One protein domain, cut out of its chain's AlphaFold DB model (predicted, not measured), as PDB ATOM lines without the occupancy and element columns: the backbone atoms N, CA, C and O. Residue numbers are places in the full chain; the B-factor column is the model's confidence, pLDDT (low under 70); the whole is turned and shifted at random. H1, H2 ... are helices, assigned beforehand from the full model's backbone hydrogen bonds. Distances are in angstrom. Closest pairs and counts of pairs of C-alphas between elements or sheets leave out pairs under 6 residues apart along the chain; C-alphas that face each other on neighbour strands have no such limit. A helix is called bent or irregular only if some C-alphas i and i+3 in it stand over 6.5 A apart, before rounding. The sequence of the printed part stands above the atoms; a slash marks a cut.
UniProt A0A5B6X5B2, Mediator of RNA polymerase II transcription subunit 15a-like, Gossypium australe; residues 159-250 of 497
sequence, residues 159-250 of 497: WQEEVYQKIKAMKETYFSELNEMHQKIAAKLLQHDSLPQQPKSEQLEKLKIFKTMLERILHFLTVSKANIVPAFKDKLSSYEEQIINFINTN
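What this domain is: This is residues 159 to 250 of the 497 residues of the protein "Mediator of RNA polymerase II transcription subunit 15a-like" of Gossypium australe (UniProt A0A5B6X5B2). One long helix, H1, bends into a wide V and runs most of the length of the model; H2 folds back along its second arm, H1b, as a helical hairpin, and H3 runs side by side with its first arm, H1a. The turn of the hairpin sticks out at one end of the rod with residues 193 to 199. The printed part has 92 residues with three named helices, in the order H1, H2, H3, and no named strand; the class is all helix. The whole is loose, with a radius of gyration of the C-alphas of 15.6 A, and spans 53 by 21 by 20 A.

How they stand to each other: H1, residues 159 to 193, was assigned as one helix by its hydrogen bonds but is bent: C-alphas 173 and 176 are 7.9 A apart. Its arms, H1a with residues 159 to 173 and H1b with residues 176 to 193, stand at a steep tilt of 64 degrees. H2, residues 202 to 220, touches H1b, and the two form a hairpin. Their closest C-alphas, those of His 182 and Lys 211, are 6.2 A apart. They run opposite ways at a shallow tilt of 34 degrees, only just short of steep. H3, residues 232 to 250, touches H1a with residues 232 to 240 alone, the same way at a shallow tilt of 10 degrees; the closest C-alphas, those of Val 163 and Lys 233, are 6.4 A apart. With residues 243 to 250 alone H3 touches H1b, at a steep tilt of 63 degrees; the closest C-alphas, those of Glu 177 and Ile 247, are 7.2 A apart. H2 and H3 are close but not clearly touching, with the C-alphas of Ile 217 and Tyr 239 closest at 6.9 A. H1a and H2 are also close but not clearly touching, with the C-alphas of Ile 167 and Phe 220 closest at 7.9 A. Of the three touching pairs two are at a shallow tilt, a packing mostly aligned, but only just. Every O i to N i+4 pair is within hydrogen-bond range in H1a, H1b and H2, and 13 of 15 are in H3.

Where its parts are: H1a begins at C-alpha 159, at (29.723, 115.675, 244.073), and is 21.0 A long; H1b is 26.1 A long. H2 is 27.3 A long, from C-alpha 202 at (-2.046, 125.110, 269.477). H3 is 25.6 A long and ends at C-alpha 250, at (2.551, 109.984, 261.144). H3 is irregular, but only just: C-alphas 234 and 237 are 7.0 A apart.

The domain as a whole: The two C-alphas farthest apart, those of Trp 159 and Gln 197, are 53.0 A apart. The printed part has no cut. The link from H2 to H3 is long, with 11 residues. Mean pLDDT of the printed part is 86.6, and residues 193 to 200 are under 70.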
ATOM      1  N   TRP A 159      30.470 115.323 242.856       87.75
ATOM      2  CA  TRP A 159      29.723 115.675 244.073       87.75
ATOM      3  C   TRP A 159      28.280 116.127 243.779       87.75
ATOM      4  O   TRP A 159      27.386 115.921 244.598       87.75
ATOM      5  N   GLN A 160      28.042 116.773 242.632       91.38
ATOM      6  CA  GLN A 160      26.720 117.264 242.236       91.38
ATOM      7  C   GLN A 160      25.838 116.106 241.757       91.38
ATOM      8  O   GLN A 160      24.643 116.085 242.050       91.38
ATOM      9  N   GLU A 161      26.426 115.133 241.059       92.00
ATOM     10  CA  GLU A 161      25.780 113.888 240.649       92.00
ATOM     11  C   GLU A 161      25.494 112.987 241.856       92.00
ATOM     12  O   GLU A 161      24.364 112.540 242.002       92.00
ATOM     13  N   GLU A 162      26.449 112.795 242.771       91.50
ATOM     14  CA  GLU A 162      26.252 112.070 244.037       91.50
ATOM     15  C   GLU A 162      25.075 112.644 244.840       91.50
ATOM     16  O   GLU A 162      24.173 111.908 245.254       91.50
ATOM     17  N   VAL A 163      25.040 113.973 245.019       92.19
ATOM     18  CA  VAL A 163      23.932 114.660 245.698       92.19
ATOM     19  C   VAL A 163      22.627 114.473 244.929       92.19
ATOM     20  O   VAL A 163      21.612 114.144 245.540       92.19
ATOM     21  N   TYR A 164      22.633 114.637 243.604       94.56
ATOM     22  CA  TYR A 164      21.435 114.467 242.779       94.56
ATOM     23  C   TYR A 164      20.878 113.040 242.847       94.56
ATOM     24  O   TYR A 164      19.675 112.866 243.038       94.56
ATOM     25  N   GLN A 165      21.737 112.024 242.764       95.19
ATOM     26  CA  GLN A 165      21.347 110.618 242.861       95.19
ATOM     27  C   GLN A 165      20.828 110.272 244.261       95.19
ATOM     28  O   GLN A 165      19.819 109.575 244.379       95.19
ATOM     29  N   LYS A 166      21.423 110.819 245.330       94.25
ATOM     30  CA  LYS A 166      20.901 110.657 246.696       94.25
ATOM     31  C   LYS A 166      19.529 111.327 246.868       94.25
ATOM     32  O   LYS A 166      18.625 110.699 247.416       94.25
ATOM     33  N   ILE A 167      19.333 112.544 246.344       94.75
ATOM     34  CA  ILE A 167      18.021 113.221 246.326       94.75
ATOM     35  C   ILE A 167      16.998 112.398 245.531       94.75
ATOM     36  O   ILE A 167      15.872 112.208 245.994       94.75
ATOM     37  N   LYS A 168      17.387 111.861 244.369       95.56
ATOM     38  CA  LYS A 168      16.539 111.001 243.534       95.56
ATOM     39  C   LYS A 168      16.127 109.723 244.272       95.56
ATOM     40  O   LYS A 168      14.938 109.425 244.303       95.56
ATOM     41  N   ALA A 169      17.056 109.036 244.936       95.75
ATOM     42  CA  ALA A 169      16.762 107.848 245.738       95.75
ATOM     43  C   ALA A 169      15.822 108.151 246.923       95.75
ATOM     44  O   ALA A 169      14.867 107.413 247.166       95.75
ATOM     45  N   MET A 170      16.035 109.268 247.631       95.50
ATOM     46  CA  MET A 170      15.125 109.728 248.691       95.50
ATOM     47  C   MET A 170      13.730 110.064 248.142       95.50
ATOM     48  O   MET A 170      12.726 109.732 248.772       95.50
ATOM     49  N   LYS A 171      13.643 110.680 246.957       95.31
ATOM     50  CA  LYS A 171      12.370 110.941 246.273       95.31
ATOM     51  C   LYS A 171      11.663 109.630 245.923       95.31
ATOM     52  O   LYS A 171      10.505 109.455 246.278       95.31
ATOM     53  N   GLU A 172      12.354 108.697 245.278       96.19
ATOM     54  CA  GLU A 172      11.794 107.396 244.884       96.19
ATOM     55  C   GLU A 172      11.321 106.571 246.089       96.19
ATOM     56  O   GLU A 172      10.301 105.894 245.995       96.19
ATOM     57  N   THR A 173      12.008 106.682 247.231       95.75
ATOM     58  CA  THR A 173      11.661 105.946 248.457       95.75
ATOM     59  C   THR A 173      10.493 106.578 249.221       95.75
ATOM     60  O   THR A 173       9.621 105.856 249.693       95.75
ATOM     61  N   TYR A 174      10.458 107.911 249.361       95.12
ATOM     62  CA  TYR A 174       9.596 108.579 250.350       95.12
ATOM     63  C   TYR A 174       8.520 109.516 249.776       95.12
ATOM     64  O   TYR A 174       7.618 109.926 250.508       95.12
ATOM     65  N   PHE A 175       8.592 109.904 248.497       94.00
ATOM     66  CA  PHE A 175       7.760 110.994 247.958       94.00
ATOM     67  C   PHE A 175       6.253 110.710 248.032       94.00
ATOM     68  O   PHE A 175       5.484 111.616 248.348       94.00
ATOM     69  N   SER A 176       5.827 109.463 247.809       92.56
ATOM     70  CA  SER A 176       4.413 109.067 247.896       92.56
ATOM     71  C   SER A 176       3.845 109.242 249.309       92.56
ATOM     72  O   SER A 176       2.803 109.874 249.468       92.56
ATOM     73  N   GLU A 177       4.552 108.759 250.339       91.94
ATOM     74  CA  GLU A 177       4.137 108.892 251.746       91.94
ATOM     75  C   GLU A 177       4.157 110.361 252.202       91.94
ATOM     76  O   GLU A 177       3.224 110.833 252.853       91.94
ATOM     77  N   LEU A 178       5.189 111.121 251.811       93.44
ATOM     78  CA  LEU A 178       5.297 112.558 252.095       93.44
ATOM     79  C   LEU A 178       4.145 113.359 251.474       93.44
ATOM     80  O   LEU A 178       3.590 114.248 252.124       93.44
ATOM     81  N   ASN A 179       3.768 113.032 250.237       92.25
ATOM     82  CA  ASN A 179       2.653 113.671 249.551       92.25
ATOM     83  C   ASN A 179       1.303 113.280 250.179       92.25
ATOM     84  O   ASN A 179       0.460 114.150 250.386       92.25
ATOM     85  N   GLU A 180       1.105 112.015 250.564       92.06
ATOM     86  CA  GLU A 180      -0.102 111.574 251.280       92.06
ATOM     87  C   GLU A 180      -0.272 112.312 252.621       92.06
ATOM     88  O   GLU A 180      -1.358 112.816 252.922       92.06
ATOM     89  N   MET A 181       0.804 112.452 253.408       90.56
ATOM     90  CA  MET A 181       0.789 113.239 254.649       90.56
ATOM     91  C   MET A 181       0.469 114.717 254.395       90.56
ATOM     92  O   MET A 181      -0.331 115.304 255.128       90.56
ATOM     93  N   HIS A 182       1.045 115.320 253.348       91.62
ATOM     94  CA  HIS A 182       0.767 116.711 252.972       91.62
ATOM     95  C   HIS A 182      -0.715 116.922 252.633       91.62
ATOM     96  O   HIS A 182      -1.332 117.843 253.175       91.62
ATOM     97  N   GLN A 183      -1.317 116.020 251.849       92.38
ATOM     98  CA  GLN A 183      -2.750 116.055 251.537       92.38
ATOM     99  C   GLN A 183      -3.624 115.862 252.787       92.38
ATOM    100  O   GLN A 183      -4.567 116.627 252.997       92.38
ATOM    101  N   LYS A 184      -3.290 114.908 253.671       89.25
ATOM    102  CA  LYS A 184      -4.014 114.701 254.943       89.25
ATOM    103  C   LYS A 184      -3.975 115.941 255.840       89.25
ATOM    104  O   LYS A 184      -5.000 116.318 256.409       89.25
ATOM    105  N   ILE A 185      -2.821 116.598 255.955       89.50
ATOM    106  CA  ILE A 185      -2.681 117.832 256.742       89.50
ATOM    107  C   ILE A 185      -3.454 118.983 256.088       89.50
ATOM    108  O   ILE A 185      -4.148 119.711 256.794       89.50
ATOM    109  N   ALA A 186      -3.401 119.131 254.760       90.00
ATOM    110  CA  ALA A 186      -4.187 120.135 254.043       90.00
ATOM    111  C   ALA A 186      -5.702 119.946 254.260       90.00
ATOM    112  O   ALA A 186      -6.395 120.913 254.577       90.00
ATOM    113  N   ALA A 187      -6.197 118.706 254.194       89.19
ATOM    114  CA  ALA A 187      -7.593 118.378 254.476       89.19
ATOM    115  C   ALA A 187      -7.990 118.697 255.931       89.19
ATOM    116  O   ALA A 187      -9.018 119.338 256.154       89.19
ATOM    117  N   LYS A 188      -7.164 118.331 256.926       85.44
ATOM    118  CA  LYS A 188      -7.431 118.669 258.340       85.44
ATOM    119  C   LYS A 188      -7.400 120.180 258.600       85.44
ATOM    120  O   LYS A 188      -8.216 120.677 259.372       85.44
ATOM    121  N   LEU A 189      -6.510 120.927 257.943       86.88
ATOM    122  CA  LEU A 189      -6.494 122.393 258.023       86.88
ATOM    123  C   LEU A 189      -7.772 123.012 257.433       86.88
ATOM    124  O   LEU A 189      -8.328 123.919 258.046       86.88
ATOM    125  N   LEU A 190      -8.266 122.495 256.304       86.06
ATOM    126  CA  LEU A 190      -9.508 122.961 255.678       86.06
ATOM    127  C   LEU A 190     -10.748 122.649 256.536       86.06
ATOM    128  O   LEU A 190     -11.622 123.498 256.682       86.06
ATOM    129  N   GLN A 191     -10.805 121.470 257.167       80.75
ATOM    130  CA  GLN A 191     -11.874 121.123 258.115       80.75
ATOM    131  C   GLN A 191     -11.936 122.079 259.319       80.75
ATOM    132  O   GLN A 191     -13.025 122.359 259.817       80.75
ATOM    133  N   HIS A 192     -10.792 122.604 259.772       72.12
ATOM    134  CA  HIS A 192     -10.749 123.599 260.846       72.12
ATOM    135  C   HIS A 192     -11.252 124.990 260.425       72.12
ATOM    136  O   HIS A 192     -11.780 125.697 261.279       72.12
ATOM    137  N   ASP A 193     -11.121 125.381 259.152       66.31
ATOM    138  CA  ASP A 193     -11.681 126.645 258.630       66.31
ATOM    139  C   ASP A 193     -13.221 126.590 258.548       66.31
ATOM    140  O   ASP A 193     -13.912 127.579 258.790       66.31
ATOM    141  N   SER A 194     -13.780 125.401 258.298       66.25
ATOM    142  CA  SER A 194     -15.231 125.165 258.227       66.25
ATOM    143  C   SER A 194     -15.963 125.224 259.577       66.25
ATOM    144  O   SER A 194     -17.194 125.157 259.594       66.25
ATOM    145  N   LEU A 195     -15.250 125.323 260.707       64.44
ATOM    146  CA  LEU A 195     -15.836 125.348 262.052       64.44
ATOM    147  C   LEU A 195     -15.707 126.747 262.694       64.44
ATOM    148  O   LEU A 195     -14.722 127.025 263.388       64.44
ATOM    149  N   PRO A 196     -16.696 127.647 262.526       54.22
ATOM    150  CA  PRO A 196     -16.692 128.911 263.253       54.22
ATOM    151  C   PRO A 196     -16.786 128.643 264.767       54.22
ATOM    152  O   PRO A 196     -17.552 127.778 265.184       54.22
ATOM    153  N   GLN A 197     -16.067 129.442 265.573       51.38
ATOM    154  CA  GLN A 197     -16.034 129.498 267.060       51.38
ATOM    155  C   GLN A 197     -14.875 128.803 267.810       51.38
ATOM    156  O   GLN A 197     -14.766 129.011 269.019       51.38
ATOM    157  N   GLN A 198     -13.962 128.047 267.187       52.62
ATOM    158  CA  GLN A 198     -12.778 127.559 267.928       52.62
ATOM    159  C   GLN A 198     -11.685 128.646 268.031       52.62
ATOM    160  O   GLN A 198     -11.233 129.146 266.996       52.62
ATOM    161  N   PRO A 199     -11.205 129.016 269.240       59.00
ATOM    162  CA  PRO A 199     -10.001 129.835 269.362       59.00
ATOM    163  C   PRO A 199      -8.826 129.083 268.727       59.00
ATOM    164  O   PRO A 199      -8.734 127.867 268.873       59.00
ATOM    165  N   LYS A 200      -7.942 129.804 268.017       60.00
ATOM    166  CA  LYS A 200      -6.796 129.241 267.272       60.00
ATOM    167  C   LYS A 200      -6.030 128.247 268.150       60.00
ATOM    168  O   LYS A 200      -5.260 128.661 269.013       60.00
ATOM    169  N   SER A 201      -6.274 126.953 267.958       71.94
ATOM    170  CA  SER A 201      -5.717 125.946 268.852       71.94
ATOM    171  C   SER A 201      -4.227 125.778 268.576       71.94
ATOM    172  O   SER A 201      -3.770 125.900 267.437       71.94
ATOM    173  N   GLU A 202      -3.466 125.441 269.613       78.38
ATOM    174  CA  GLU A 202      -2.046 125.110 269.477       78.38
ATOM    175  C   GLU A 202      -1.843 123.989 268.437       78.38
ATOM    176  O   GLU A 202      -0.898 124.010 267.657       78.38
ATOM    177  N   GLN A 203      -2.788 123.046 268.342       76.19
ATOM    178  CA  GLN A 203      -2.803 121.988 267.328       76.19
ATOM    179  C   GLN A 203      -2.933 122.525 265.889       76.19
ATOM    180  O   GLN A 203      -2.291 121.986 264.988       76.19
ATOM    181  N   LEU A 204      -3.708 123.592 265.657       83.25
ATOM    182  CA  LEU A 204      -3.832 124.227 264.340       83.25
ATOM    183  C   LEU A 204      -2.518 124.897 263.909       83.25
ATOM    184  O   LEU A 204      -2.114 124.784 262.751       83.25
ATOM    185  N   GLU A 205      -1.842 125.581 264.832       84.94
ATOM    186  CA  GLU A 205      -0.529 126.186 264.577       84.94
ATOM    187  C   GLU A 205       0.530 125.112 264.297       84.94
ATOM    188  O   GLU A 205       1.242 125.185 263.293       84.94
ATOM    189  N   LYS A 206       0.536 124.040 265.096       83.00
ATOM    190  CA  LYS A 206       1.368 122.850 264.879       83.00
ATOM    191  C   LYS A 206       1.148 122.235 263.491       83.00
ATOM    192  O   LYS A 206       2.120 122.021 262.769       83.00
ATOM    193  N   LEU A 207      -0.100 122.021 263.063       86.12
ATOM    194  CA  LEU A 207      -0.416 121.509 261.718       86.12
ATOM    195  C   LEU A 207       0.091 122.432 260.594       86.12
ATOM    196  O   LEU A 207       0.567 121.939 259.568       86.12
ATOM    197  N   LYS A 208       0.052 123.758 260.782       88.69
ATOM    198  CA  LYS A 208       0.625 124.720 259.821       88.69
ATOM    199  C   LYS A 208       2.149 124.602 259.737       88.69
ATOM    200  O   LYS A 208       2.679 124.567 258.627       88.69
ATOM    201  N   ILE A 209       2.837 124.455 260.873       87.62
ATOM    202  CA  ILE A 209       4.290 124.209 260.919       87.62
ATOM    203  C   ILE A 209       4.638 122.908 260.175       87.62
ATOM    204  O   ILE A 209       5.525 122.915 259.318       87.62
ATOM    205  N   PHE A 210       3.901 121.817 260.419       86.44
ATOM    206  CA  PHE A 210       4.100 120.547 259.708       86.44
ATOM    207  C   PHE A 210       3.904 120.665 258.196       86.44
ATOM    208  O   PHE A 210       4.756 120.187 257.443       86.44
ATOM    209  N   LYS A 211       2.836 121.338 257.742       89.38
ATOM    210  CA  LYS A 211       2.606 121.597 256.312       89.38
ATOM    211  C   LYS A 211       3.796 122.323 255.682       89.38
ATOM    212  O   LYS A 211       4.309 121.871 254.662       89.38
ATOM    213  N   THR A 212       4.281 123.393 256.315       89.81
ATOM    214  CA  THR A 212       5.429 124.169 255.817       89.81
ATOM    215  C   THR A 212       6.724 123.350 255.772       89.81
ATOM    216  O   THR A 212       7.520 123.516 254.847       89.81
ATOM    217  N   MET A 213       6.954 122.452 256.734       88.75
ATOM    218  CA  MET A 213       8.123 121.565 256.716       88.75
ATOM    219  C   MET A 213       8.030 120.501 255.613       88.75
ATOM    220  O   MET A 213       9.007 120.308 254.890       88.75
ATOM    221  N   LEU A 214       6.861 119.878 255.412       91.56
ATOM    222  CA  LEU A 214       6.640 118.953 254.293       91.56
ATOM    223  C   LEU A 214       6.822 119.642 252.938       91.56
ATOM    224  O   LEU A 214       7.456 119.078 252.054       91.56
ATOM    225  N   GLU A 215       6.351 120.879 252.778       93.00
ATOM    226  CA  GLU A 215       6.538 121.652 251.542       93.00
ATOM    227  C   GLU A 215       8.015 121.940 251.253       93.00
ATOM    228  O   GLU A 215       8.459 121.801 250.113       93.00
ATOM    229  N   ARG A 216       8.810 122.253 252.284       91.62
ATOM    230  CA  ARG A 216      10.271 122.408 252.154       91.62
ATOM    231  C   ARG A 216      10.960 121.103 251.755       91.62
ATOM    232  O   ARG A 216      11.867 121.138 250.926       91.62
ATOM    233  N   ILE A 217      10.536 119.975 252.325       91.94
ATOM    234  CA  ILE A 217      11.051 118.640 251.991       91.94
ATOM    235  C   ILE A 217      10.692 118.273 250.546       91.94
ATOM    236  O   ILE A 217      11.573 117.915 249.770       91.94
ATOM    237  N   LEU A 218       9.422 118.400 250.157       93.88
ATOM    238  CA  LEU A 218       8.955 118.089 248.804       93.88
ATOM    239  C   LEU A 218       9.662 118.968 247.759       93.88
ATOM    240  O   LEU A 218      10.093 118.458 246.726       93.88
ATOM    241  N   HIS A 219       9.861 120.260 248.048       93.25
ATOM    242  CA  HIS A 219      10.635 121.162 247.191       93.25
ATOM    243  C   HIS A 219      12.105 120.724 247.054       93.25
ATOM    244  O   HIS A 219      12.619 120.625 245.942       93.25
ATOM    245  N   PHE A 220      12.770 120.374 248.160       92.06
ATOM    246  CA  PHE A 220      14.133 119.827 248.131       92.06
ATOM    247  C   PHE A 220      14.229 118.536 247.293       92.06
ATOM    248  O   PHE A 220      15.119 118.412 246.455       92.06
ATOM    249  N   LEU A 221      13.268 117.615 247.436       94.19
ATOM    250  CA  LEU A 221      13.189 116.360 246.668       94.19
ATOM    251  C   LEU A 221      12.805 116.541 245.187       94.19
ATOM    252  O   LEU A 221      12.816 115.577 244.420       94.19
ATOM    253  N   THR A 222      12.435 117.752 244.766       93.69
ATOM    254  CA  THR A 222      12.046 118.075 243.383       93.69
ATOM    255  C   THR A 222      13.019 119.015 242.677       93.69
ATOM    256  O   THR A 222      12.786 119.362 241.519       93.69
ATOM    257  N   VAL A 223      14.136 119.366 243.321       92.25
ATOM    258  CA  VAL A 223      15.200 120.166 242.708       92.25
ATOM    259  C   VAL A 223      15.751 119.481 241.446       92.25
ATOM    260  O   VAL A 223      16.001 118.274 241.420       92.25
ATOM    261  N   SER A 224      15.954 120.249 240.378       92.19
ATOM    262  CA  SER A 224      16.646 119.772 239.178       92.19
ATOM    263  C   SER A 224      18.162 119.776 239.398       92.19
ATOM    264  O   SER A 224      18.679 120.642 240.102       92.19
ATOM    265  N   LYS A 225      18.897 118.862 238.745       90.25
ATOM    266  CA  LYS A 225      20.365 118.747 238.883       90.25
ATOM    267  C   LYS A 225      21.092 120.096 238.762       90.25
ATOM    268  O   LYS A 225      21.966 120.388 239.571       90.25
ATOM    269  N   ALA A 226      20.697 120.931 237.798       89.19
ATOM    270  CA  ALA A 226      21.289 122.249 237.546       89.19
ATOM    271  C   ALA A 226      21.146 123.260 238.705       89.19
ATOM    272  O   ALA A 226      21.937 124.190 238.784       89.19
ATOM    273  N   ASN A 227      20.175 123.072 239.606       88.69
ATOM    274  CA  ASN A 227      19.909 123.952 240.751       88.69
ATOM    275  C   ASN A 227      20.500 123.422 242.076       88.69
ATOM    276  O   ASN A 227      20.214 123.962 243.145       88.69
ATOM    277  N   ILE A 228      21.310 122.358 242.038       88.62
ATOM    278  CA  ILE A 228      21.996 121.834 243.224       88.62
ATOM    279  C   ILE A 228      23.219 122.694 243.539       88.62
ATOM    280  O   ILE A 228      24.181 122.742 242.774       88.62
ATOM    281  N   VAL A 229      23.196 123.324 244.711       87.75
ATOM    282  CA  VAL A 229      24.320 124.089 245.269       87.75
ATOM    283  C   VAL A 229      25.095 123.257 246.304       87.75
ATOM    284  O   VAL A 229      24.492 122.398 246.953       87.75
ATOM    285  N   PRO A 230      26.399 123.516 246.544       84.88
ATOM    286  CA  PRO A 230      27.229 122.712 247.455       84.88
ATOM    287  C   PRO A 230      26.645 122.512 248.861       84.88
ATOM    288  O   PRO A 230      26.737 121.419 249.416       84.88
ATOM    289  N   ALA A 231      25.948 123.521 249.396       85.00
ATOM    290  CA  ALA A 231      25.280 123.479 250.702       85.00
ATOM    291  C   ALA A 231      24.143 122.436 250.817       85.00
ATOM    292  O   ALA A 231      23.539 122.294 251.882       85.00
ATOM    293  N   PHE A 232      23.792 121.729 249.737       86.06
ATOM    294  CA  PHE A 232      22.857 120.601 249.787       86.06
ATOM    295  C   PHE A 232      23.524 119.349 250.373       86.06
ATOM    296  O   PHE A 232      22.830 118.563 251.018       86.06
ATOM    297  N   LYS A 233      24.856 119.204 250.247       85.75
ATOM    298  CA  LYS A 233      25.627 118.110 250.867       85.75
ATOM    299  C   LYS A 233      25.406 118.053 252.379       85.75
ATOM    300  O   LYS A 233      25.080 116.999 252.910       85.75
ATOM    301  N   ASP A 234      25.494 119.202 253.046       86.19
ATOM    302  CA  ASP A 234      25.354 119.310 254.505       86.19
ATOM    303  C   ASP A 234      23.903 119.120 254.978       86.19
ATOM    304  O   ASP A 234      23.647 118.757 256.126       86.19
ATOM    305  N   LYS A 235      22.929 119.377 254.093       85.94
ATOM    306  CA  LYS A 235      21.492 119.286 254.395       85.94
ATOM    307  C   LYS A 235      20.899 117.907 254.118       85.94
ATOM    308  O   LYS A 235      19.876 117.587 254.718       85.94
ATOM    309  N   LEU A 236      21.513 117.108 253.243       88.94
ATOM    310  CA  LEU A 236      21.023 115.789 252.823       88.94
ATOM    311  C   LEU A 236      20.655 114.893 254.011       88.94
ATOM    312  O   LEU A 236      19.496 114.498 254.136       88.94
ATOM    313  N   SER A 237      21.609 114.639 254.910       87.94
ATOM    314  CA  SER A 237      21.399 113.773 256.079       87.94
ATOM    315  C   SER A 237      20.305 114.315 257.000       87.94
ATOM    316  O   SER A 237      19.443 113.566 257.448       87.94
ATOM    317  N   SER A 238      20.272 115.636 257.213       89.19
ATOM    318  CA  SER A 238      19.245 116.279 258.038       89.19
ATOM    319  C   SER A 238      17.845 116.163 257.424       89.19
ATOM    320  O   SER A 238      16.871 116.002 258.159       89.19
ATOM    321  N   TYR A 239      17.712 116.234 256.096       90.94
ATOM    322  CA  TYR A 239      16.434 115.987 255.426       90.94
ATOM    323  C   TYR A 239      16.033 114.510 255.486       90.94
ATOM    324  O   TYR A 239      14.858 114.230 255.704       90.94
ATOM    325  N   GLU A 240      16.974 113.576 255.350       92.75
ATOM    326  CA  GLU A 240      16.712 112.135 255.454       92.75
ATOM    327  C   GLU A 240      16.219 111.740 256.856       92.75
ATOM    328  O   GLU A 240      15.160 111.122 256.981       92.75
ATOM    329  N   GLU A 241      16.894 112.192 257.919       91.44
ATOM    330  CA  GLU A 241      16.444 111.989 259.304       91.44
ATOM    331  C   GLU A 241      15.070 112.619 259.570       91.44
ATOM    332  O   GLU A 241      14.207 111.991 260.190       91.44
ATOM    333  N   GLN A 242      14.832 113.842 259.074       89.38
ATOM    334  CA  GLN A 242      13.525 114.488 259.196       89.38
ATOM    335  C   GLN A 242      12.437 113.667 258.498       89.38
ATOM    336  O   GLN A 242      11.426 113.383 259.132       89.38
ATOM    337  N   ILE A 243      12.640 113.237 257.249       91.88
ATOM    338  CA  ILE A 243      11.679 112.412 256.497       91.88
ATOM    339  C   ILE A 243      11.337 111.126 257.260       91.88
ATOM    340  O   ILE A 243      10.159 110.819 257.444       91.88
ATOM    341  N   ILE A 244      12.349 110.409 257.755       91.25
ATOM    342  CA  ILE A 244      12.159 109.165 258.513       91.25
ATOM    343  C   ILE A 244      11.373 109.431 259.805       91.25
ATOM    344  O   ILE A 244      10.421 108.708 260.111       91.25
ATOM    345  N   ASN A 245      11.711 110.488 260.550       88.75
ATOM    346  CA  ASN A 245      10.982 110.863 261.763       88.75
ATOM    347  C   ASN A 245       9.530 111.286 261.467       88.75
ATOM    348  O   ASN A 245       8.616 110.918 262.207       88.75
ATOM    349  N   PHE A 246       9.305 112.012 260.369       86.75
ATOM    350  CA  PHE A 246       7.979 112.386 259.877       86.75
ATOM    351  C   PHE A 246       7.125 111.147 259.612       86.75
ATOM    352  O   PHE A 246       6.063 111.006 260.223       86.75
ATOM    353  N   ILE A 247       7.611 110.233 258.768       87.31
ATOM    354  CA  ILE A 247       6.908 108.996 258.406       87.31
ATOM    355  C   ILE A 247       6.621 108.162 259.659       87.31
ATOM    356  O   ILE A 247       5.490 107.732 259.855       87.31
ATOM    357  N   ASN A 248       7.588 108.004 260.569       86.69
ATOM    358  CA  ASN A 248       7.389 107.244 261.808       86.69
ATOM    359  C   ASN A 248       6.382 107.889 262.779       86.69
ATOM    360  O   ASN A 248       5.620 107.168 263.419       86.69
ATOM    361  N   THR A 249       6.347 109.222 262.876       80.31
ATOM    362  CA  THR A 249       5.398 109.953 263.743       80.31
ATOM    363  C   THR A 249       3.974 109.930 263.180       80.31
ATOM    364  O   THR A 249       3.012 109.866 263.940       80.31
ATOM    365  N   ASN A 250       3.836 109.962 261.852       71.62
ATOM    366  CA  ASN A 250       2.551 109.984 261.144       71.62
ATOM    367  C   ASN A 250       2.043 108.580 260.770       71.62
ATOM    368  O   ASN A 250       0.927 108.452 260.263       71.62
TER     369      ASN A 250